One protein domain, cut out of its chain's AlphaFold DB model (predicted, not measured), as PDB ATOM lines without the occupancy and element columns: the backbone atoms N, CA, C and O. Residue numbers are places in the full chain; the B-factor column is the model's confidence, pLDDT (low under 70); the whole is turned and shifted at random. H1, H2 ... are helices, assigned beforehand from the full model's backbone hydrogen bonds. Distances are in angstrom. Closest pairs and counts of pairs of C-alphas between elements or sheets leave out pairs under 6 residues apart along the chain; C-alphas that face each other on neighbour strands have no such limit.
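Overview. This is residues 2 to 61 and 88 to 173 of the 190 residues of an uncharacterized protein of Janthinobacterium sp. LM6 (UniProt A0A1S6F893). A long helix, H2, makes the longest axis; H1 folds back along it as a helical hairpin, and H5 runs beside H2 at a small angle, completing a loose three-helix bundle of H1, H2 and H5. H4 crosses both H2 and H5 at a large angle, and the short H3 packs on residues 48 to 56 of H2 and on H4. The printed part has 146 residues, with five named helices in the order H1, H2, H3, H4, H5 and no named strand: the class is all helix. The whole is compact, with a radius of gyration of the C-alphas of 16.0 A, and elongated in outline, spanning 53 by 32 by 29 A.

Arrangement. H1, residues 2 to 19, touches H2, residues 27 to 59, in a hairpin at a shallow tilt of 20 degrees, opposite ways; their closest C-alphas, those of Ala 5 and Ser 40, are 4.3 A apart. H3, residues 92 to 98, touches H2 at a shallow tilt of 17 degrees, the same way, the closest C-alphas being Leu 52 and Leu 95 at 6.1 A. H4, residues 113 to 133, touches residues 38 to 46 of H2 alone, with the C-alphas of Gly 45 and Leu 126 closest at 4.8 A; at 70.2 degrees the two are only just about perpendicular. H4 touches H3 at a steep tilt of 54 degrees, the closest C-alphas being Leu 92 and Cys 123 at 5.3 A. H5, residues 154 to 171, touches H4 about perpendicular, at 80 degrees, with the C-alphas of Val 122 and Ile 161 closest at 6.3 A. H2 and H5 are close but not clearly touching, their closest C-alphas, Leu 48 and Leu 169, being 6.8 A apart. H1 and H5 are near each other; H1 and H4 are apart. Every O i to N i+4 pair is within hydrogen-bond range in H1, H2, H3 and H4; in H5 10 of 14 are.

Along the chain. H1 begins at C-alpha 2, (-38.798, 38.201, 28.777), and is 25.3 A long. H2 runs 47.2 A to C-alpha 59 at (-36.511, 41.120, 50.657). H3 has 7 residues; H4 is 29.6 A long. H5 is 27.1 A long and ends at C-alpha 171, (-45.679, 38.954, 40.093).

Size, cuts and confidence. The C-alphas of Gly 22 and Pro 61, 55.8 A apart, are the farthest apart. Residues 62 to 87 are not printed; C-alphas 61 and 88 are 17.7 A apart across this cut. The links H3 to H4 and H4 to H5 are long, with 14 and 20 residues. Mean pLDDT of the printed part is 80.4, and residues 132 to 160 are under 70.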
ATOM      1  N   ARG A   2     -37.433  38.712  29.015       89.69
ATOM      2  CA  ARG A   2     -38.798  38.201  28.777       89.69
ATOM      3  C   ARG A   2     -39.361  38.564  27.393       89.69
ATOM      4  O   ARG A   2     -39.633  37.665  26.620       89.69
ATOM      5  N   ILE A   3     -39.363  39.847  27.016       90.12
ATOM      6  CA  ILE A   3     -39.786  40.319  25.673       90.12
ATOM      7  C   ILE A   3     -39.099  39.563  24.518       90.12
ATOM      8  O   ILE A   3     -39.711  39.250  23.501       90.12
ATOM      9  N   SER A   4     -37.800  39.287  24.649       90.00
ATOM     10  CA  SER A   4     -37.039  38.551  23.634       90.00
ATOM     11  C   SER A   4     -37.387  37.060  23.634       90.00
ATOM     12  O   SER A   4     -37.429  36.448  22.573       90.00
ATOM     13  N   ALA A   5     -37.656  36.486  24.810       91.31
ATOM     14  CA  ALA A   5     -38.130  35.116  24.952       91.31
ATOM     15  C   ALA A   5     -39.516  34.940  24.309       91.31
ATOM     16  O   ALA A   5     -39.711  33.988  23.558       91.31
ATOM     17  N   GLU A   6     -40.427  35.894  24.528       91.50
ATOM     18  CA  GLU A   6     -41.759  35.958  23.911       91.50
ATOM     19  C   GLU A   6     -41.653  36.028  22.382       91.50
ATOM     20  O   GLU A   6     -42.257  35.220  21.684       91.50
ATOM     21  N   ALA A   7     -40.786  36.898  21.851       91.38
ATOM     22  CA  ALA A   7     -40.568  37.006  20.409       91.38
ATOM     23  C   ALA A   7     -40.091  35.688  19.771       91.38
ATOM     24  O   ALA A   7     -40.558  35.314  18.700       91.38
ATOM     25  N   LEU A   8     -39.161  34.973  20.415       89.94
ATOM     26  CA  LEU A   8     -38.701  33.669  19.923       89.94
ATOM     27  C   LEU A   8     -39.754  32.573  20.102       89.94
ATOM     28  O   LEU A   8     -39.794  31.636  19.311       89.94
ATOM     29  N   TRP A   9     -40.609  32.693  21.116       90.25
ATOM     30  CA  TRP A   9     -41.724  31.779  21.317       90.25
ATOM     31  C   TRP A   9     -42.749  31.883  20.184       90.25
ATOM     32  O   TRP A   9     -43.152  30.862  19.635       90.25
ATOM     33  N   GLU A  10     -43.098  33.102  19.768       90.38
ATOM     34  CA  GLU A  10     -43.963  33.346  18.603       90.38
ATOM     35  C   GLU A  10     -43.376  32.709  17.326       90.38
ATOM     36  O   GLU A  10     -44.083  32.050  16.563       90.38
ATOM     37  N   GLN A  11     -42.061  32.851  17.102       89.50
ATOM     38  CA  GLN A  11     -41.390  32.221  15.954       89.50
ATOM     39  C   GLN A  11     -41.400  30.690  16.038       89.50
ATOM     40  O   GLN A  11     -41.572  30.022  15.020       89.50
ATOM     41  N   PHE A  12     -41.240  30.127  17.240       89.25
ATOM     42  CA  PHE A  12     -41.380  28.692  17.472       89.25
ATOM     43  C   PHE A  12     -42.779  28.197  17.099       89.25
ATOM     44  O   PHE A  12     -42.886  27.214  16.368       89.25
ATOM     45  N   GLU A  13     -43.836  28.869  17.559       88.38
ATOM     46  CA  GLU A  13     -45.221  28.481  17.266       88.38
ATOM     47  C   GLU A  13     -45.493  28.487  15.758       88.38
ATOM     48  O   GLU A  13     -46.031  27.518  15.221       88.38
ATOM     49  N   HIS A  14     -45.054  29.537  15.057       88.00
ATOM     50  CA  HIS A  14     -45.177  29.620  13.603       88.00
ATOM     51  C   HIS A  14     -44.417  28.493  12.893       88.00
ATOM     52  O   HIS A  14     -45.015  27.768  12.096       88.00
ATOM     53  N   ALA A  15     -43.135  28.300  13.211       85.19
ATOM     54  CA  ALA A  15     -42.309  27.269  12.584       85.19
ATOM     55  C   ALA A  15     -42.833  25.852  12.874       85.19
ATOM     56  O   ALA A  15     -42.838  25.003  11.986       85.19
ATOM     57  N   LEU A  16     -43.343  25.593  14.083       85.75
ATOM     58  CA  LEU A  16     -43.939  24.306  14.446       85.75
ATOM     59  C   LEU A  16     -45.215  24.020  13.641       85.75
ATOM     60  O   LEU A  16     -45.420  22.900  13.180       85.75
ATOM     61  N   ILE A  17     -46.082  25.021  13.465       86.12
ATOM     62  CA  ILE A  17     -47.292  24.875  12.643       86.12
ATOM     63  C   ILE A  17     -46.911  24.621  11.182       86.12
ATOM     64  O   ILE A  17     -47.507  23.766  10.523       86.12
ATOM     65  N   GLU A  18     -45.915  25.343  10.669       85.12
ATOM     66  CA  GLU A  18     -45.410  25.145   9.310       85.12
ATOM     67  C   GLU A  18     -44.789  23.760   9.116       85.12
ATOM     68  O   GLU A  18     -45.037  23.136   8.082       85.12
ATOM     69  N   SER A  19     -44.066  23.236  10.110       84.25
ATOM     70  CA  SER A  19     -43.402  21.936  10.008       84.25
ATOM     71  C   SER A  19     -44.381  20.769   9.896       84.25
ATOM     72  O   SER A  19     -44.003  19.726   9.385       84.25
ATOM     73  N   VAL A  20     -45.626  20.907  10.362       86.19
ATOM     74  CA  VAL A  20     -46.652  19.842  10.302       86.19
ATOM     75  C   VAL A  20     -47.707  20.077   9.214       86.19
ATOM     76  O   VAL A  20     -48.651  19.291   9.052       86.19
ATOM     77  N   LYS A  21     -47.584  21.174   8.463       84.38
ATOM     78  CA  LYS A  21     -48.561  21.577   7.453       84.38
ATOM     79  C   LYS A  21     -48.585  20.568   6.304       84.38
ATOM     80  O   LYS A  21     -47.577  20.310   5.659       84.38
ATOM     81  N   GLY A  22     -49.767  20.024   6.011       76.56
ATOM     82  CA  GLY A  22     -49.944  19.013   4.959       76.56
ATOM     83  C   GLY A  22     -49.891  17.562   5.450       76.56
ATOM     84  O   GLY A  22     -49.919  16.653   4.627       76.56
ATOM     85  N   GLY A  23     -49.863  17.332   6.769       78.69
ATOM     86  CA  GLY A  23     -50.002  15.997   7.368       78.69
ATOM     87  C   GLY A  23     -48.735  15.139   7.336       78.69
ATOM     88  O   GLY A  23     -48.759  14.011   7.824       78.69
ATOM     89  N   VAL A  24     -47.635  15.673   6.803       82.88
ATOM     90  CA  VAL A  24     -46.290  15.089   6.858       82.88
ATOM     91  C   VAL A  24     -45.384  16.094   7.561       82.88
ATOM     92  O   VAL A  24     -45.479  17.290   7.295       82.88
ATOM     93  N   VAL A  25     -44.537  15.612   8.471       84.94
ATOM     94  CA  VAL A  25     -43.583  16.462   9.190       84.94
ATOM     95  C   VAL A  25     -42.416  16.811   8.265       84.94
ATOM     96  O   VAL A  25     -41.815  15.926   7.663       84.94
ATOM     97  N   ASN A  26     -42.112  18.100   8.143       87.44
ATOM     98  CA  ASN A  26     -40.886  18.602   7.540       87.44
ATOM     99  C   ASN A  26     -39.814  18.728   8.630       87.44
ATOM    100  O   ASN A  26     -39.867  19.650   9.447       87.44
ATOM    101  N   ASP A  27     -38.855  17.802   8.621       83.50
ATOM    102  CA  ASP A  27     -37.807  17.703   9.641       83.50
ATOM    103  C   ASP A  27     -36.917  18.960   9.707       83.50
ATOM    104  O   ASP A  27     -36.591  19.417  10.797       83.50
ATOM    105  N   GLU A  28     -36.597  19.593   8.572       86.19
ATOM    106  CA  GLU A  28     -35.751  20.801   8.546       86.19
ATOM    107  C   GLU A  28     -36.430  21.988   9.244       86.19
ATOM    108  O   GLU A  28     -35.818  22.711  10.031       86.19
ATOM    109  N   VAL A  29     -37.724  22.186   8.976       82.50
ATOM    110  CA  VAL A  29     -38.510  23.257   9.607       82.50
ATOM    111  C   VAL A  29     -38.766  22.936  11.081       82.50
ATOM    112  O   VAL A  29     -38.770  23.834  11.924       82.50
ATOM    113  N   PHE A  30     -38.929  21.654  11.411       80.44
ATOM    114  CA  PHE A  30     -39.069  21.205  12.791       80.44
ATOM    115  C   PHE A  30     -37.799  21.477  13.614       80.44
ATOM    116  O   PHE A  30     -37.897  22.000  14.724       80.44
ATOM    117  N   ASP A  31     -36.612  21.230  13.059       77.06
ATOM    118  CA  ASP A  31     -35.334  21.542  13.710       77.06
ATOM    119  C   ASP A  31     -35.172  23.051  13.969       77.06
ATOM    120  O   ASP A  31     -34.727  23.460  15.047       77.06
ATOM    121  N   ILE A  32     -35.602  23.897  13.026       80.81
ATOM    122  CA  ILE A  32     -35.643  25.357  13.217       80.81
ATOM    123  C   ILE A  32     -36.583  25.726  14.373       80.81
ATOM    124  O   ILE A  32     -36.207  26.514  15.249       80.81
ATOM    125  N   ALA A  33     -37.780  25.132  14.420       80.94
ATOM    126  CA  ALA A  33     -38.734  25.352  15.503       80.94
ATOM    127  C   ALA A  33     -38.127  24.970  16.866       80.94
ATOM    128  O   ALA A  33     -38.215  25.737  17.832       80.94
ATOM    129  N   LEU A  34     -37.438  23.828  16.948       83.56
ATOM    130  CA  LEU A  34     -36.734  23.411  18.161       83.56
ATOM    131  C   LEU A  34     -35.647  24.412  18.575       83.56
ATOM    132  O   LEU A  34     -35.532  24.717  19.765       83.56
ATOM    133  N   GLY A  35     -34.897  24.968  17.620       82.81
ATOM    134  CA  GLY A  35     -33.898  26.008  17.879       82.81
ATOM    135  C   GLY A  35     -34.498  27.280  18.493       82.81
ATOM    136  O   GLY A  35     -33.965  27.811  19.477       82.81
ATOM    137  N   TYR A  36     -35.646  27.740  17.979       86.25
ATOM    138  CA  TYR A  36     -36.384  28.866  18.565       86.25
ATOM    139  C   TYR A  36     -36.877  28.562  19.980       86.25
ATOM    140  O   TYR A  36     -36.682  29.374  20.887       86.25
ATOM    141  N   MET A  37     -37.437  27.371  20.202       87.06
ATOM    142  CA  MET A  37     -37.904  26.939  21.519       87.06
ATOM    143  C   MET A  37     -36.764  26.899  22.546       87.06
ATOM    144  O   MET A  37     -36.920  27.406  23.657       87.06
ATOM    145  N   GLN A  38     -35.621  26.298  22.204       85.88
ATOM    146  CA  GLN A  38     -34.462  26.213  23.101       85.88
ATOM    147  C   GLN A  38     -33.935  27.604  23.463       85.88
ATOM    148  O   GLN A  38     -33.710  27.901  24.638       85.88
ATOM    149  N   SER A  39     -33.820  28.484  22.468       88.12
ATOM    150  CA  SER A  39     -33.374  29.864  22.669       88.12
ATOM    151  C   SER A  39     -34.360  30.666  23.527       88.12
ATOM    152  O   SER A  39     -33.949  31.396  24.427       88.12
ATOM    153  N   SER A  40     -35.667  30.493  23.310       91.00
ATOM    154  CA  SER A  40     -36.707  31.111  24.137       91.00
ATOM    155  C   SER A  40     -36.626  30.628  25.589       91.00
ATOM    156  O   SER A  40     -36.586  31.450  26.503       91.00
ATOM    157  N   LYS A  41     -36.484  29.314  25.821       89.38
ATOM    158  CA  LYS A  41     -36.299  28.739  27.166       89.38
ATOM    159  C   LYS A  41     -35.056  29.294  27.861       89.38
ATOM    160  O   LYS A  41     -35.139  29.659  29.029       89.38
ATOM    161  N   LEU A  42     -33.927  29.428  27.162       89.19
ATOM    162  CA  LEU A  42     -32.732  30.070  27.722       89.19
ATOM    163  C   LEU A  42     -33.032  31.504  28.186       89.19
ATOM    164  O   LEU A  42     -32.695  31.875  29.309       89.19
ATOM    165  N   LEU A  43     -33.693  32.308  27.351       91.69
ATOM    166  CA  LEU A  43     -34.018  33.698  27.682       91.69
ATOM    167  C   LEU A  43     -35.033  33.817  28.825       91.69
ATOM    168  O   LEU A  43     -34.896  34.713  29.659       91.69
ATOM    169  N   TYR A  44     -36.014  32.917  28.890       92.69
ATOM    170  CA  TYR A  44     -36.934  32.797  30.019       92.69
ATOM    171  C   TYR A  44     -36.208  32.400  31.306       92.69
ATOM    172  O   TYR A  44     -36.439  33.011  32.346       92.69
ATOM    173  N   GLY A  45     -35.285  31.439  31.234       92.25
ATOM    174  CA  GLY A  45     -34.453  31.037  32.365       92.25
ATOM    175  C   GLY A  45     -33.598  32.186  32.893       92.25
ATOM    176  O   GLY A  45     -33.589  32.428  34.094       92.25
ATOM    177  N   LEU A  46     -32.957  32.955  32.009       91.62
ATOM    178  CA  LEU A  46     -32.192  34.145  32.395       91.62
ATOM    179  C   LEU A  46     -33.087  35.257  32.964       91.62
ATOM    180  O   LEU A  46     -32.697  35.938  33.913       91.62
ATOM    181  N   ALA A  47     -34.283  35.454  32.398       93.50
ATOM    182  CA  ALA A  47     -35.260  36.403  32.926       93.50
ATOM    183  C   ALA A  47     -35.679  36.030  34.350       93.50
ATOM    184  O   ALA A  47     -35.629  36.887  35.231       93.50
ATOM    185  N   LEU A  48     -36.021  34.760  34.577       94.94
ATOM    186  CA  LEU A  48     -36.384  34.244  35.890       94.94
ATOM    187  C   LEU A  48     -35.208  34.331  36.869       94.94
ATOM    188  O   LEU A  48     -35.390  34.826  37.973       94.94
ATOM    189  N   GLU A  49     -33.998  33.927  36.468       93.31
ATOM    190  CA  GLU A  49     -32.798  34.025  37.311       93.31
ATOM    191  C   GLU A  49     -32.606  35.451  37.832       93.31
ATOM    192  O   GLU A  49     -32.446  35.668  39.033       93.31
ATOM    193  N   ASN A  50     -32.657  36.438  36.935       91.88
ATOM    194  CA  ASN A  50     -32.464  37.832  37.308       91.88
ATOM    195  C   ASN A  50     -33.603  38.362  38.181       91.88
ATOM    196  O   ASN A  50     -33.334  39.112  39.116       91.88
ATOM    197  N   ALA A  51     -34.842  37.957  37.905       94.25
ATOM    198  CA  ALA A  51     -36.002  38.335  38.701       94.25
ATOM    199  C   ALA A  51     -35.898  37.805  40.138       94.25
ATOM    200  O   ALA A  51     -36.038  38.567  41.088       94.25
ATOM    201  N   LEU A  52     -35.550  36.524  40.303       94.19
ATOM    202  CA  LEU A  52     -35.354  35.906  41.616       94.19
ATOM    203  C   LEU A  52     -34.219  36.576  42.392       94.19
ATOM    204  O   LEU A  52     -34.340  36.824  43.586       94.19
ATOM    205  N   LYS A  53     -33.113  36.903  41.719       92.19
ATOM    206  CA  LYS A  53     -31.996  37.617  42.350       92.19
ATOM    207  C   LYS A  53     -32.386  39.023  42.791       92.19
ATOM    208  O   LYS A  53     -31.980  39.433  43.873       92.19
ATOM    209  N   ALA A  54     -33.146  39.747  41.972       92.31
ATOM    210  CA  ALA A  54     -33.652  41.067  42.328       92.31
ATOM    211  C   ALA A  54     -34.582  40.987  43.547       92.31
ATOM    212  O   ALA A  54     -34.377  41.727  44.504       92.31
ATOM    213  N   GLU A  55     -35.506  40.025  43.556       93.81
ATOM    214  CA  GLU A  55     -36.398  39.768  44.689       93.81
ATOM    215  C   GLU A  55     -35.603  39.461  45.971       93.81
ATOM    216  O   GLU A  55     -35.881  40.054  47.003       93.81
ATOM    217  N   ILE A  56     -34.558  38.619  45.916       92.44
ATOM    218  CA  ILE A  56     -33.689  38.336  47.079       92.44
ATOM    219  C   ILE A  56     -33.035  39.612  47.618       92.44
ATOM    220  O   ILE A  56     -32.989  39.804  48.831       92.44
ATOM    221  N   VAL A  57     -32.523  40.474  46.733       91.50
ATOM    222  CA  VAL A  57     -31.903  41.750  47.130       91.50
ATOM    223  C   VAL A  57     -32.924  42.680  47.789       91.50
ATOM    224  O   VAL A  57     -32.562  43.410  48.708       91.50
ATOM    225  N   GLU A  58     -34.175  42.659  47.333       91.19
ATOM    226  CA  GLU A  58     -35.252  43.477  47.890       91.19
ATOM    227  C   GLU A  58     -35.704  42.983  49.270       91.19
ATOM    228  O   GLU A  58     -35.841  43.790  50.189       91.19
ATOM    229  N   ILE A  59     -35.913  41.672  49.433       91.12
ATOM    230  CA  ILE A  59     -36.511  41.120  50.657       91.12
ATOM    231  C   ILE A  59     -35.489  40.781  51.750       91.12
ATOM    232  O   ILE A  59     -35.832  40.887  52.923       91.12
ATOM    233  N   ASN A  60     -34.264  40.385  51.381       87.94
ATOM    234  CA  ASN A  60     -33.205  39.946  52.302       87.94
ATOM    235  C   ASN A  60     -31.854  40.623  51.959       87.94
ATOM    236  O   ASN A  60     -30.872  39.934  51.647       87.94
ATOM    237  N   PRO A  61     -31.764  41.968  51.963       87.06
ATOM    238  CA  PRO A  61     -30.534  42.682  51.603       87.06
ATOM    239  C   PRO A  61     -29.334  42.326  52.497       87.06
ATOM    240  O   PRO A  61     -28.188  42.425  52.060       87.06
ATOM    241  N   ASN A  88     -24.863  28.146  44.711       74.62
ATOM    242  CA  ASN A  88     -24.829  28.107  43.252       74.62
ATOM    243  C   ASN A  88     -25.758  29.188  42.688       74.62
ATOM    244  O   ASN A  88     -26.975  29.033  42.684       74.62
ATOM    245  N   GLY A  89     -25.178  30.278  42.184       75.12
ATOM    246  CA  GLY A  89     -25.929  31.432  41.677       75.12
ATOM    247  C   GLY A  89     -26.758  31.181  40.412       75.12
ATOM    248  O   GLY A  89     -27.376  32.130  39.937       75.12
ATOM    249  N   HIS A  90     -26.753  29.962  39.867       82.62
ATOM    250  CA  HIS A  90     -27.573  29.544  38.724       82.62
ATOM    251  C   HIS A  90     -28.627  28.491  39.093       82.62
ATOM    252  O   HIS A  90     -29.397  28.074  38.234       82.62
ATOM    253  N   ASP A  91     -28.669  28.037  40.351       88.94
ATOM    254  CA  ASP A  91     -29.683  27.086  40.801       88.94
ATOM    255  C   ASP A  91     -31.024  27.803  40.993       88.94
ATOM    256  O   ASP A  91     -31.270  28.441  42.018       88.94
ATOM    257  N   LEU A  92     -31.888  27.718  39.979       91.88
ATOM    258  CA  LEU A  92     -33.181  28.404  39.977       91.88
ATOM    259  C   LEU A  92     -34.117  27.915  41.087       91.88
ATOM    260  O   LEU A  92     -34.957  28.688  41.543       91.88
ATOM    261  N   ILE A  93     -33.985  26.666  41.549       92.81
ATOM    262  CA  ILE A  93     -34.809  26.151  42.649       92.81
ATOM    263  C   ILE A  93     -34.348  26.784  43.958       92.81
ATOM    264  O   ILE A  93     -35.168  27.341  44.685       92.81
ATOM    265  N   ALA A  94     -33.042  26.754  44.231       91.62
ATOM    266  CA  ALA A  94     -32.488  27.359  45.438       91.62
ATOM    267  C   ALA A  94     -32.722  28.880  45.476       91.62
ATOM    268  O   ALA A  94     -33.049  29.434  46.525       91.62
ATOM    269  N   LEU A  95     -32.620  29.555  44.324       93.19
ATOM    270  CA  LEU A  95     -32.974  30.970  44.195       93.19
ATOM    271  C   LEU A  95     -34.465  31.210  44.466       93.19
ATOM    272  O   LEU A  95     -34.792  32.144  45.188       93.19
ATOM    273  N   ALA A  96     -35.365  30.370  43.947       93.81
ATOM    274  CA  ALA A  96     -36.801  30.502  44.192       93.81
ATOM    275  C   ALA A  96     -37.169  30.290  45.667       93.81
ATOM    276  O   ALA A  96     -38.008  31.004  46.213       93.81
ATOM    277  N   GLU A  97     -36.524  29.337  46.340       93.56
ATOM    278  CA  GLU A  97     -36.690  29.146  47.782       93.56
ATOM    279  C   GLU A  97     -36.188  30.357  48.568       93.56
ATOM    280  O   GLU A  97     -36.897  30.856  49.440       93.56
ATOM    281  N   LYS A  98     -35.004  30.874  48.218       92.06
ATOM    282  CA  LYS A  98     -34.414  32.042  48.880       92.06
ATOM    283  C   LYS A  98     -35.213  33.327  48.646       92.06
ATOM    284  O   LYS A  98     -35.331  34.135  49.561       92.06
ATOM    285  N   ALA A  99     -35.787  33.484  47.455       92.56
ATOM    286  CA  ALA A  99     -36.692  34.571  47.090       92.56
ATOM    287  C   ALA A  99     -38.095  34.425  47.715       92.56
ATOM    288  O   ALA A  99     -38.964  35.259  47.486       92.56
ATOM    289  N   GLY A 100     -38.356  33.355  48.478       93.44
ATOM    290  CA  GLY A 100     -39.645  33.150  49.131       93.44
ATOM    291  C   GLY A 100     -40.795  32.861  48.161       93.44
ATOM    292  O   GLY A 100     -41.954  33.073  48.520       93.44
ATOM    293  N   ILE A 101     -40.507  32.347  46.957       95.12
ATOM    294  CA  ILE A 101     -41.523  32.082  45.923       95.12
ATOM    295  C   ILE A 101     -42.591  31.101  46.408       95.12
ATOM    296  O   ILE A 101     -43.759  31.234  46.079       95.12
ATOM    297  N   PHE A 102     -42.228  30.132  47.243       94.31
ATOM    298  CA  PHE A 102     -43.183  29.167  47.801       94.31
ATOM    299  C   PHE A 102     -43.923  29.691  49.046       94.31
ATOM    300  O   PHE A 102     -44.561  28.919  49.760       94.31
ATOM    301  N   GLY A 103     -43.801  30.987  49.340       91.62
ATOM    302  CA  GLY A 103     -44.447  31.656  50.461       91.62
ATOM    303  C   GLY A 103     -45.804  32.290  50.116       91.62
ATOM    304  O   GLY A 103     -46.273  32.226  48.978       91.62
ATOM    305  N   PRO A 104     -46.442  32.964  51.093       89.69
ATOM    306  CA  PRO A 104     -47.787  33.524  50.938       89.69
ATOM    307  C   PRO A 104     -47.944  34.528  49.786       89.69
ATOM    308  O   PRO A 104     -49.015  34.570  49.179       89.69
ATOM    309  N   LYS A 105     -46.889  35.292  49.447       89.19
ATOM    310  CA  LYS A 105     -46.894  36.310  48.374       89.19
ATOM    311  C   LYS A 105     -47.334  35.741  47.020       89.19
ATOM    312  O   LYS A 105     -48.013  36.433  46.272       89.19
ATOM    313  N   PHE A 106     -47.006  34.482  46.737       91.38
ATOM    314  CA  PHE A 106     -47.281  33.838  45.449       91.38
ATOM    315  C   PHE A 106     -48.349  32.740  45.546       91.38
ATOM    316  O   PHE A 106     -48.537  31.977  44.602       91.38
ATOM    317  N   SER A 107     -49.082  32.660  46.661       89.56
ATOM    318  CA  SER A 107     -50.111  31.631  46.895       89.56
ATOM    319  C   SER A 107     -51.300  31.691  45.925       89.56
ATOM    320  O   SER A 107     -52.000  30.700  45.743       89.56
ATOM    321  N   THR A 108     -51.520  32.831  45.265       87.94
ATOM    322  CA  THR A 108     -52.531  32.982  44.205       87.94
ATOM    323  C   THR A 108     -52.091  32.386  42.867       87.94
ATOM    324  O   THR A 108     -52.942  32.096  42.029       87.94
ATOM    325  N   ILE A 109     -50.784  32.192  42.670       87.75
ATOM    326  CA  ILE A 109     -50.188  31.575  41.478       87.75
ATOM    327  C   ILE A 109     -49.899  30.098  41.765       87.75
ATOM    328  O   ILE A 109     -50.274  29.215  40.997       87.75
ATOM    329  N   LEU A 110     -49.276  29.819  42.911       88.88
ATOM    330  CA  LEU A 110     -48.959  28.478  43.397       88.88
ATOM    331  C   LEU A 110     -50.052  27.999  44.361       88.88
ATOM    332  O   LEU A 110     -49.848  27.902  45.570       88.88
ATOM    333  N   ILE A 111     -51.235  27.745  43.799       84.69
ATOM    334  CA  ILE A 111     -52.484  27.473  44.527       84.69
ATOM    335  C   ILE A 111     -52.409  26.178  45.349       84.69
ATOM    336  O   ILE A 111     -52.957  26.092  46.449       84.69
ATOM    337  N   ASP A 112     -51.763  25.146  44.806       83.50
ATOM    338  CA  ASP A 112     -51.667  23.828  45.433       83.50
ATOM    339  C   ASP A 112     -50.276  23.189  45.279       83.50
ATOM    340  O   ASP A 112     -49.397  23.672  44.557       83.50
ATOM    341  N   ALA A 113     -50.074  22.048  45.944       81.88
ATOM    342  CA  ALA A 113     -48.815  21.310  45.883       81.88
ATOM    343  C   ALA A 113     -48.420  20.888  44.454       81.88
ATOM    344  O   ALA A 113     -47.231  20.739  44.177       81.88
ATOM    345  N   ARG A 114     -49.386  20.717  43.540       80.81
ATOM    346  CA  ARG A 114     -49.119  20.348  42.143       80.81
ATOM    347  C   ARG A 114     -48.564  21.534  41.368       80.81
ATOM    348  O   ARG A 114     -47.573  21.365  40.669       80.81
ATOM    349  N   SER A 115     -49.135  22.723  41.536       81.94
ATOM    350  CA  SER A 115     -48.613  23.954  40.927       81.94
ATOM    351  C   SER A 115     -47.215  24.316  41.448       81.94
ATOM    352  O   SER A 115     -46.330  24.656  40.665       81.94
ATOM    353  N   ALA A 116     -46.963  24.140  42.751       86.44
ATOM    354  CA  ALA A 116     -45.637  24.331  43.333       86.44
ATOM    355  C   ALA A 116     -44.620  23.302  42.811       86.44
ATOM    356  O   ALA A 116     -43.482  23.661  42.501       86.44
ATOM    357  N   PHE A 117     -45.020  22.032  42.685       85.12
ATOM    358  CA  PHE A 117     -44.192  20.992  42.071       85.12
ATOM    359  C   PHE A 117     -43.874  21.329  40.613       85.12
ATOM    360  O   PHE A 117     -42.715  21.331  40.219       85.12
ATOM    361  N   ALA A 118     -44.885  21.701  39.834       84.94
ATOM    362  CA  ALA A 118     -44.722  22.068  38.439       84.94
ATOM    363  C   ALA A 118     -43.778  23.261  38.245       84.94
ATOM    364  O   ALA A 118     -42.912  23.221  37.374       84.94
ATOM    365  N   PHE A 119     -43.865  24.285  39.099       89.38
ATOM    366  CA  PHE A 119     -42.914  25.394  39.064       89.38
ATOM    367  C   PHE A 119     -41.476  24.938  39.355       89.38
ATOM    368  O   PHE A 119     -40.544  25.384  38.690       89.38
ATOM    369  N   ARG A 120     -41.271  23.995  40.287       90.50
ATOM    370  CA  ARG A 120     -39.942  23.400  40.534       90.50
ATOM    371  C   ARG A 120     -39.415  22.646  39.316       90.50
ATOM    372  O   ARG A 120     -38.228  22.761  39.017       90.50
ATOM    373  N   GLU A 121     -40.275  21.924  38.600       87.19
ATOM    374  CA  GLU A 121     -39.905  21.257  37.346       87.19
ATOM    375  C   GLU A 121     -39.513  22.271  36.263       87.19
ATOM    376  O   GLU A 121     -38.493  22.090  35.592       87.19
ATOM    377  N   VAL A 122     -40.257  23.378  36.140       89.44
ATOM    378  CA  VAL A 122     -39.903  24.493  35.246       89.44
ATOM    379  C   VAL A 122     -38.542  25.073  35.630       89.44
ATOM    380  O   VAL A 122     -37.670  25.178  34.768       89.44
ATOM    381  N   CYS A 123     -38.306  25.377  36.909       90.81
ATOM    382  CA  CYS A 123     -37.007  25.852  37.387       90.81
ATOM    383  C   CYS A 123     -35.878  24.869  37.057       90.81
ATOM    384  O   CYS A 123     -34.824  25.302  36.596       90.81
ATOM    385  N   ARG A 124     -36.084  23.557  37.236       87.94
ATOM    386  CA  ARG A 124     -35.065  22.547  36.907       87.94
ATOM    387  C   ARG A 124     -34.732  22.557  35.417       87.94
ATOM    388  O   ARG A 124     -33.562  22.620  35.053       87.94
ATOM    389  N   HIS A 125     -35.753  22.548  34.567       85.62
ATOM    390  CA  HIS A 125     -35.588  22.552  33.116       85.62
ATOM    391  C   HIS A 125     -34.899  23.836  32.627       85.62
ATOM    392  O   HIS A 125     -33.944  23.780  31.855       85.62
ATOM    393  N   LEU A 126     -35.337  25.006  33.098       88.88
ATOM    394  CA  LEU A 126     -34.732  26.280  32.708       88.88
ATOM    395  C   LEU A 126     -33.299  26.425  33.238       88.88
ATOM    396  O   LEU A 126     -32.447  26.954  32.528       88.88
ATOM    397  N   MET A 127     -33.003  25.908  34.433       87.12
ATOM    398  CA  MET A 127     -31.643  25.867  34.975       87.12
ATOM    399  C   MET A 127     -30.714  25.071  34.057       87.12
ATOM    400  O   MET A 127     -29.609  25.529  33.765       87.12
ATOM    401  N   GLU A 128     -31.146  23.905  33.567       82.12
ATOM    402  CA  GLU A 128     -30.342  23.134  32.614       82.12
ATOM    403  C   GLU A 128     -30.053  23.937  31.338       82.12
ATOM    404  O   GLU A 128     -28.921  23.931  30.850       82.12
ATOM    405  N   MET A 129     -31.032  24.692  30.835       82.12
ATOM    406  CA  MET A 129     -30.840  25.560  29.669       82.12
ATOM    407  C   MET A 129     -29.824  26.674  29.959       82.12
ATOM    408  O   MET A 129     -28.889  26.873  29.185       82.12
ATOM    409  N   VAL A 130     -29.949  27.365  31.093       80.31
ATOM    410  CA  VAL A 130     -29.044  28.461  31.478       80.31
ATOM    411  C   VAL A 130     -27.608  27.977  31.689       80.31
ATOM    412  O   VAL A 130     -26.661  28.625  31.235       80.31
ATOM    413  N   VAL A 131     -27.425  26.829  32.343       74.56
ATOM    414  CA  VAL A 131     -26.095  26.281  32.644       74.56
ATOM    415  C   VAL A 131     -25.417  25.725  31.391       74.56
ATOM    416  O   VAL A 131     -24.222  25.962  31.190       74.56
ATOM    417  N   TRP A 132     -26.153  24.991  30.550       65.62
ATOM    418  CA  TRP A 132     -25.559  24.209  29.464       65.62
ATOM    419  C   TRP A 132     -25.658  24.885  28.100       65.62
ATOM    420  O   TRP A 132     -24.627  25.075  27.460       65.62
ATOM    421  N   GLN A 133     -26.849  25.302  27.664       59.94
ATOM    422  CA  GLN A 133     -27.053  25.841  26.309       59.94
ATOM    423  C   GLN A 133     -26.368  27.198  26.103       59.94
ATOM    424  O   GLN A 133     -25.895  27.489  25.009       59.94
ATOM    425  N   GLY A 134     -26.214  28.004  27.160       54.22
ATOM    426  CA  GLY A 134     -25.443  29.251  27.085       54.22
ATOM    427  C   GLY A 134     -23.930  29.059  26.897       54.22
ATOM    428  O   GLY A 134     -23.231  30.028  26.603       54.22
ATOM    429  N   ARG A 135     -23.396  27.841  27.100       53.19
ATOM    430  CA  ARG A 135     -21.943  27.578  27.143       53.19
ATOM    431  C   ARG A 135     -21.470  26.459  26.217       53.19
ATOM    432  O   ARG A 135     -20.314  26.493  25.804       53.19
ATOM    433  N   TYR A 136     -22.326  25.493  25.886       47.94
ATOM    434  CA  TYR A 136     -21.977  24.335  25.069       47.94
ATOM    435  C   TYR A 136     -23.171  23.892  24.204       47.94
ATOM    436  O   TYR A 136     -24.254  23.673  24.743       47.94
ATOM    437  N   PRO A 137     -22.985  23.671  22.888       48.91
ATOM    438  CA  PRO A 137     -24.043  23.161  22.009       48.91
ATOM    439  C   PRO A 137     -24.464  21.714  22.335       48.91
ATOM    440  O   PRO A 137     -25.460  21.230  21.808       48.91
ATOM    441  N   VAL A 138     -23.723  21.017  23.206       43.75
ATOM    442  CA  VAL A 138     -24.010  19.648  23.655       43.75
ATOM    443  C   VAL A 138     -23.847  19.584  25.184       43.75
ATOM    444  O   VAL A 138     -22.756  19.891  25.675       43.75
ATOM    445  N   PRO A 139     -24.882  19.207  25.965       46.97
ATOM    446  CA  PRO A 139     -24.783  19.121  27.423       46.97
ATOM    447  C   PRO A 139     -23.770  18.043  27.825       46.97
ATOM    448  O   PRO A 139     -23.965  16.866  27.536       46.97
ATOM    449  N   MET A 140     -22.682  18.420  28.504       40.97
ATOM    450  CA  MET A 140     -21.620  17.465  28.863       40.97
ATOM    451  C   MET A 140     -21.942  16.611  30.095       40.97
ATOM    452  O   MET A 140     -21.154  15.737  30.436       40.97
ATOM    453  N   THR A 141     -23.065  16.841  30.781       43.66
ATOM    454  CA  THR A 141     -23.664  15.925  31.774       43.66
ATOM    455  C   THR A 141     -24.989  16.531  32.261       43.66
ATOM    456  O   THR A 141     -25.009  17.265  33.247       43.66
ATOM    457  N   SER A 142     -26.114  16.249  31.586       43.38
ATOM    458  CA  SER A 142     -27.433  16.403  32.232       43.38
ATOM    459  C   SER A 142     -27.433  15.426  33.405       43.38
ATOM    460  O   SER A 142     -27.260  14.221  33.208       43.38
ATOM    461  N   LYS A 143     -27.461  15.943  34.636       45.44
ATOM    462  CA  LYS A 143     -27.336  15.088  35.823       45.44
ATOM    463  C   LYS A 143     -28.608  14.288  36.082       45.44
ATOM    464  O   LYS A 143     -28.504  13.246  36.715       45.44
ATOM    465  N   GLU A 144     -29.749  14.701  35.538       48.12
ATOM    466  CA  GLU A 144     -30.997  13.942  35.570       48.12
ATOM    467  C   GLU A 144     -31.817  14.306  34.324       48.12
ATOM    468  O   GLU A 144     -32.077  15.489  34.114       48.12
ATOM    469  N   PRO A 145     -32.232  13.342  33.481       45.81
ATOM    470  CA  PRO A 145     -33.107  13.658  32.361       45.81
ATOM    471  C   PRO A 145     -34.402  14.257  32.908       45.81
ATOM    472  O   PRO A 145     -35.018  13.671  33.799       45.81
ATOM    473  N   VAL A 146     -34.837  15.397  32.368       50.28
ATOM    474  CA  VAL A 146     -36.156  15.947  32.696       50.28
ATOM    475  C   VAL A 146     -37.212  14.894  32.347       50.28
ATOM    476  O   VAL A 146     -37.410  14.547  31.180       50.28
ATOM    477  N   ILE A 147     -37.861  14.335  33.370       47.91
ATOM    478  CA  ILE A 147     -38.908  13.329  33.196       47.91
ATOM    479  C   ILE A 147     -40.217  14.077  32.966       47.91
ATOM    480  O   ILE A 147     -40.926  14.426  33.905       47.91
ATOM    481  N   PHE A 148     -40.536  14.337  31.703       49.78
ATOM    482  CA  PHE A 148     -41.849  14.864  31.346       49.78
ATOM    483  C   PHE A 148     -42.923  13.782  31.488       49.78
ATOM    484  O   PHE A 148     -42.687  12.608  31.178       49.78
ATOM    485  N   ASP A 149     -44.124  14.184  31.908       47.41
ATOM    486  CA  ASP A 149     -45.294  13.314  31.865       47.41
ATOM    487  C   ASP A 149     -45.599  12.938  30.407       47.41
ATOM    488  O   ASP A 149     -46.063  13.752  29.604       47.41
ATOM    489  N   ARG A 150     -45.320  11.675  30.065       49.25
ATOM    490  CA  ARG A 150     -45.496  11.121  28.715       49.25
ATOM    491  C   ARG A 150     -46.956  11.074  28.265       49.25
ATOM    492  O   ARG A 150     -47.199  10.798  27.094       49.25
ATOM    493  N   SER A 151     -47.912  11.301  29.166       48.72
ATOM    494  CA  SER A 151     -49.330  11.390  28.814       48.72
ATOM    495  C   SER A 151     -49.694  12.707  28.118       48.72
ATOM    496  O   SER A 151     -50.727  12.773  27.451       48.72
ATOM    497  N   LEU A 152     -48.843  13.736  28.211       41.53
ATOM    498  CA  LEU A 152     -49.060  15.023  27.559       41.53
ATOM    499  C   LEU A 152     -48.356  15.081  26.193       41.53
ATOM    500  O   LEU A 152     -47.170  14.754  26.105       41.53
ATOM    501  N   PRO A 153     -49.033  15.550  25.128       45.22
ATOM    502  CA  PRO A 153     -48.379  15.924  23.878       45.22
ATOM    503  C   PRO A 153     -47.218  16.896  24.124       45.22
ATOM    504  O   PRO A 153     -47.341  17.832  24.913       45.22
ATOM    505  N   SER A 154     -46.097  16.709  23.426       49.72
ATOM    506  CA  SER A 154     -44.892  17.545  23.567       49.72
ATOM    507  C   SER A 154     -45.155  19.034  23.305       49.72
ATOM    508  O   SER A 154     -44.525  19.892  23.921       49.72
ATOM    509  N   SER A 155     -46.128  19.358  22.450       44.84
ATOM    510  CA  SER A 155     -46.619  20.725  22.246       44.84
ATOM    511  C   SER A 155     -47.253  21.313  23.515       44.84
ATOM    512  O   SER A 155     -46.919  22.430  23.901       44.84
ATOM    513  N   LEU A 156     -48.089  20.547  24.222       47.97
ATOM    514  CA  LEU A 156     -48.711  20.959  25.486       47.97
ATOM    515  C   LEU A 156     -47.691  21.091  26.620       47.97
ATOM    516  O   LEU A 156     -47.787  22.024  27.410       47.97
ATOM    517  N   GLN A 157     -46.676  20.227  26.665       58.44
ATOM    518  CA  GLN A 157     -45.586  20.330  27.647       58.44
ATOM    519  C   GLN A 157     -44.796  21.643  27.517       58.44
ATOM    520  O   GLN A 157     -44.263  22.148  28.502       58.44
ATOM    521  N   ASN A 158     -44.719  22.203  26.307       61.31
ATOM    522  CA  ASN A 158     -44.040  23.469  26.055       61.31
ATOM    523  C   ASN A 158     -44.912  24.668  26.454       61.31
ATOM    524  O   ASN A 158     -44.435  25.520  27.199       61.31
ATOM    525  N   HIS A 159     -46.187  24.711  26.052       64.31
ATOM    526  CA  HIS A 159     -47.110  25.771  26.494       64.31
ATOM    527  C   HIS A 159     -47.259  25.822  28.021       64.31
ATOM    528  O   HIS A 159     -47.280  26.905  28.599       64.31
ATOM    529  N   TYR A 160     -47.206  24.659  28.676       69.56
ATOM    530  CA  TYR A 160     -47.265  24.539  30.131       69.56
ATOM    531  C   TYR A 160     -46.191  25.348  30.877       69.56
ATOM    532  O   TYR A 160     -46.420  25.798  31.998       69.56
ATOM    533  N   ILE A 161     -45.018  25.570  30.265       78.94
ATOM    534  CA  ILE A 161     -43.969  26.402  30.870       78.94
ATOM    535  C   ILE A 161     -44.464  27.840  31.020       78.94
ATOM    536  O   ILE A 161     -44.287  28.422  32.086       78.94
ATOM    537  N   ARG A 162     -45.098  28.404  29.987       84.69
ATOM    538  CA  ARG A 162     -45.578  29.792  30.003       84.69
ATOM    539  C   ARG A 162     -46.767  29.985  30.932       84.69
ATOM    540  O   ARG A 162     -46.800  30.984  31.639       84.69
ATOM    541  N   ASP A 163     -47.665  29.006  31.011       82.88
ATOM    542  CA  ASP A 163     -48.845  29.073  31.887       82.88
ATOM    543  C   ASP A 163     -48.478  29.284  33.364       82.88
ATOM    544  O   ASP A 163     -49.214  29.926  34.110       82.88
ATOM    545  N   ILE A 164     -47.326  28.760  33.790       82.75
ATOM    546  CA  ILE A 164     -46.812  28.943  35.153       82.75
ATOM    547  C   ILE A 164     -45.827  30.112  35.219       82.75
ATOM    548  O   ILE A 164     -45.810  30.864  36.196       82.75
ATOM    549  N   LEU A 165     -44.977  30.264  34.203       88.75
ATOM    550  CA  LEU A 165     -43.882  31.224  34.232       88.75
ATOM    551  C   LEU A 165     -44.343  32.665  34.012       88.75
ATOM    552  O   LEU A 165     -43.844  33.549  34.700       88.75
ATOM    553  N   ASP A 166     -45.276  32.912  33.093       89.50
ATOM    554  CA  ASP A 166     -45.717  34.270  32.763       89.50
ATOM    555  C   ASP A 166     -46.370  34.956  33.984       89.50
ATOM    556  O   ASP A 166     -45.897  36.036  34.353       89.50
ATOM    557  N   PRO A 167     -47.315  34.323  34.719       89.81
ATOM    558  CA  PRO A 167     -47.854  34.898  35.956       89.81
ATOM    559  C   PRO A 167     -46.791  35.117  37.037       89.81
ATOM    560  O   PRO A 167     -46.861  36.082  37.799       89.81
ATOM    561  N   MET A 168     -45.794  34.229  37.116       91.19
ATOM    562  CA  MET A 168     -44.693  34.373  38.069       91.19
ATOM    563  C   MET A 168     -43.824  35.588  37.733       91.19
ATOM    564  O   MET A 168     -43.500  36.385  38.610       91.19
ATOM    565  N   LEU A 169     -43.467  35.755  36.460       92.31
ATOM    566  CA  LEU A 169     -42.697  36.900  35.986       92.31
ATOM    567  C   LEU A 169     -43.485  38.208  36.132       92.31
ATOM    568  O   LEU A 169     -42.879  39.227  36.450       92.31
ATOM    569  N   ASP A 170     -44.811  38.182  35.977       91.44
ATOM    570  CA  ASP A 170     -45.681  39.330  36.262       91.44
ATOM    571  C   ASP A 170     -45.656  39.703  37.749       91.44
ATOM    572  O   ASP A 170     -45.474  40.873  38.091       91.44
ATOM    573  N   ALA A 171     -45.769  38.721  38.650       90.50
ATOM    574  CA  ALA A 171     -45.679  38.954  40.093       90.50
ATOM    575  C   ALA A 171     -44.297  39.461  40.539       90.50
ATOM    576  O   ALA A 171     -44.197  40.197  41.521       90.50
ATOM    577  N   LEU A 172     -43.250  39.102  39.793       91.06
ATOM    578  CA  LEU A 172     -41.883  39.610  39.943       91.06
ATOM    579  C   LEU A 172     -41.627  40.905  39.144       91.06
ATOM    580  O   LEU A 172     -40.482  41.332  39.014       91.06
ATOM    581  N   GLN A 173     -42.677  41.527  38.595       89.62
ATOM    582  CA  GLN A 173     -42.635  42.811  37.883       89.62
ATOM    583  C   GLN A 173     -41.717  42.832  36.646       89.62
ATOM    584  O   GLN A 173     -41.201  43.875  36.238       89.62
TER     585      GLN A 173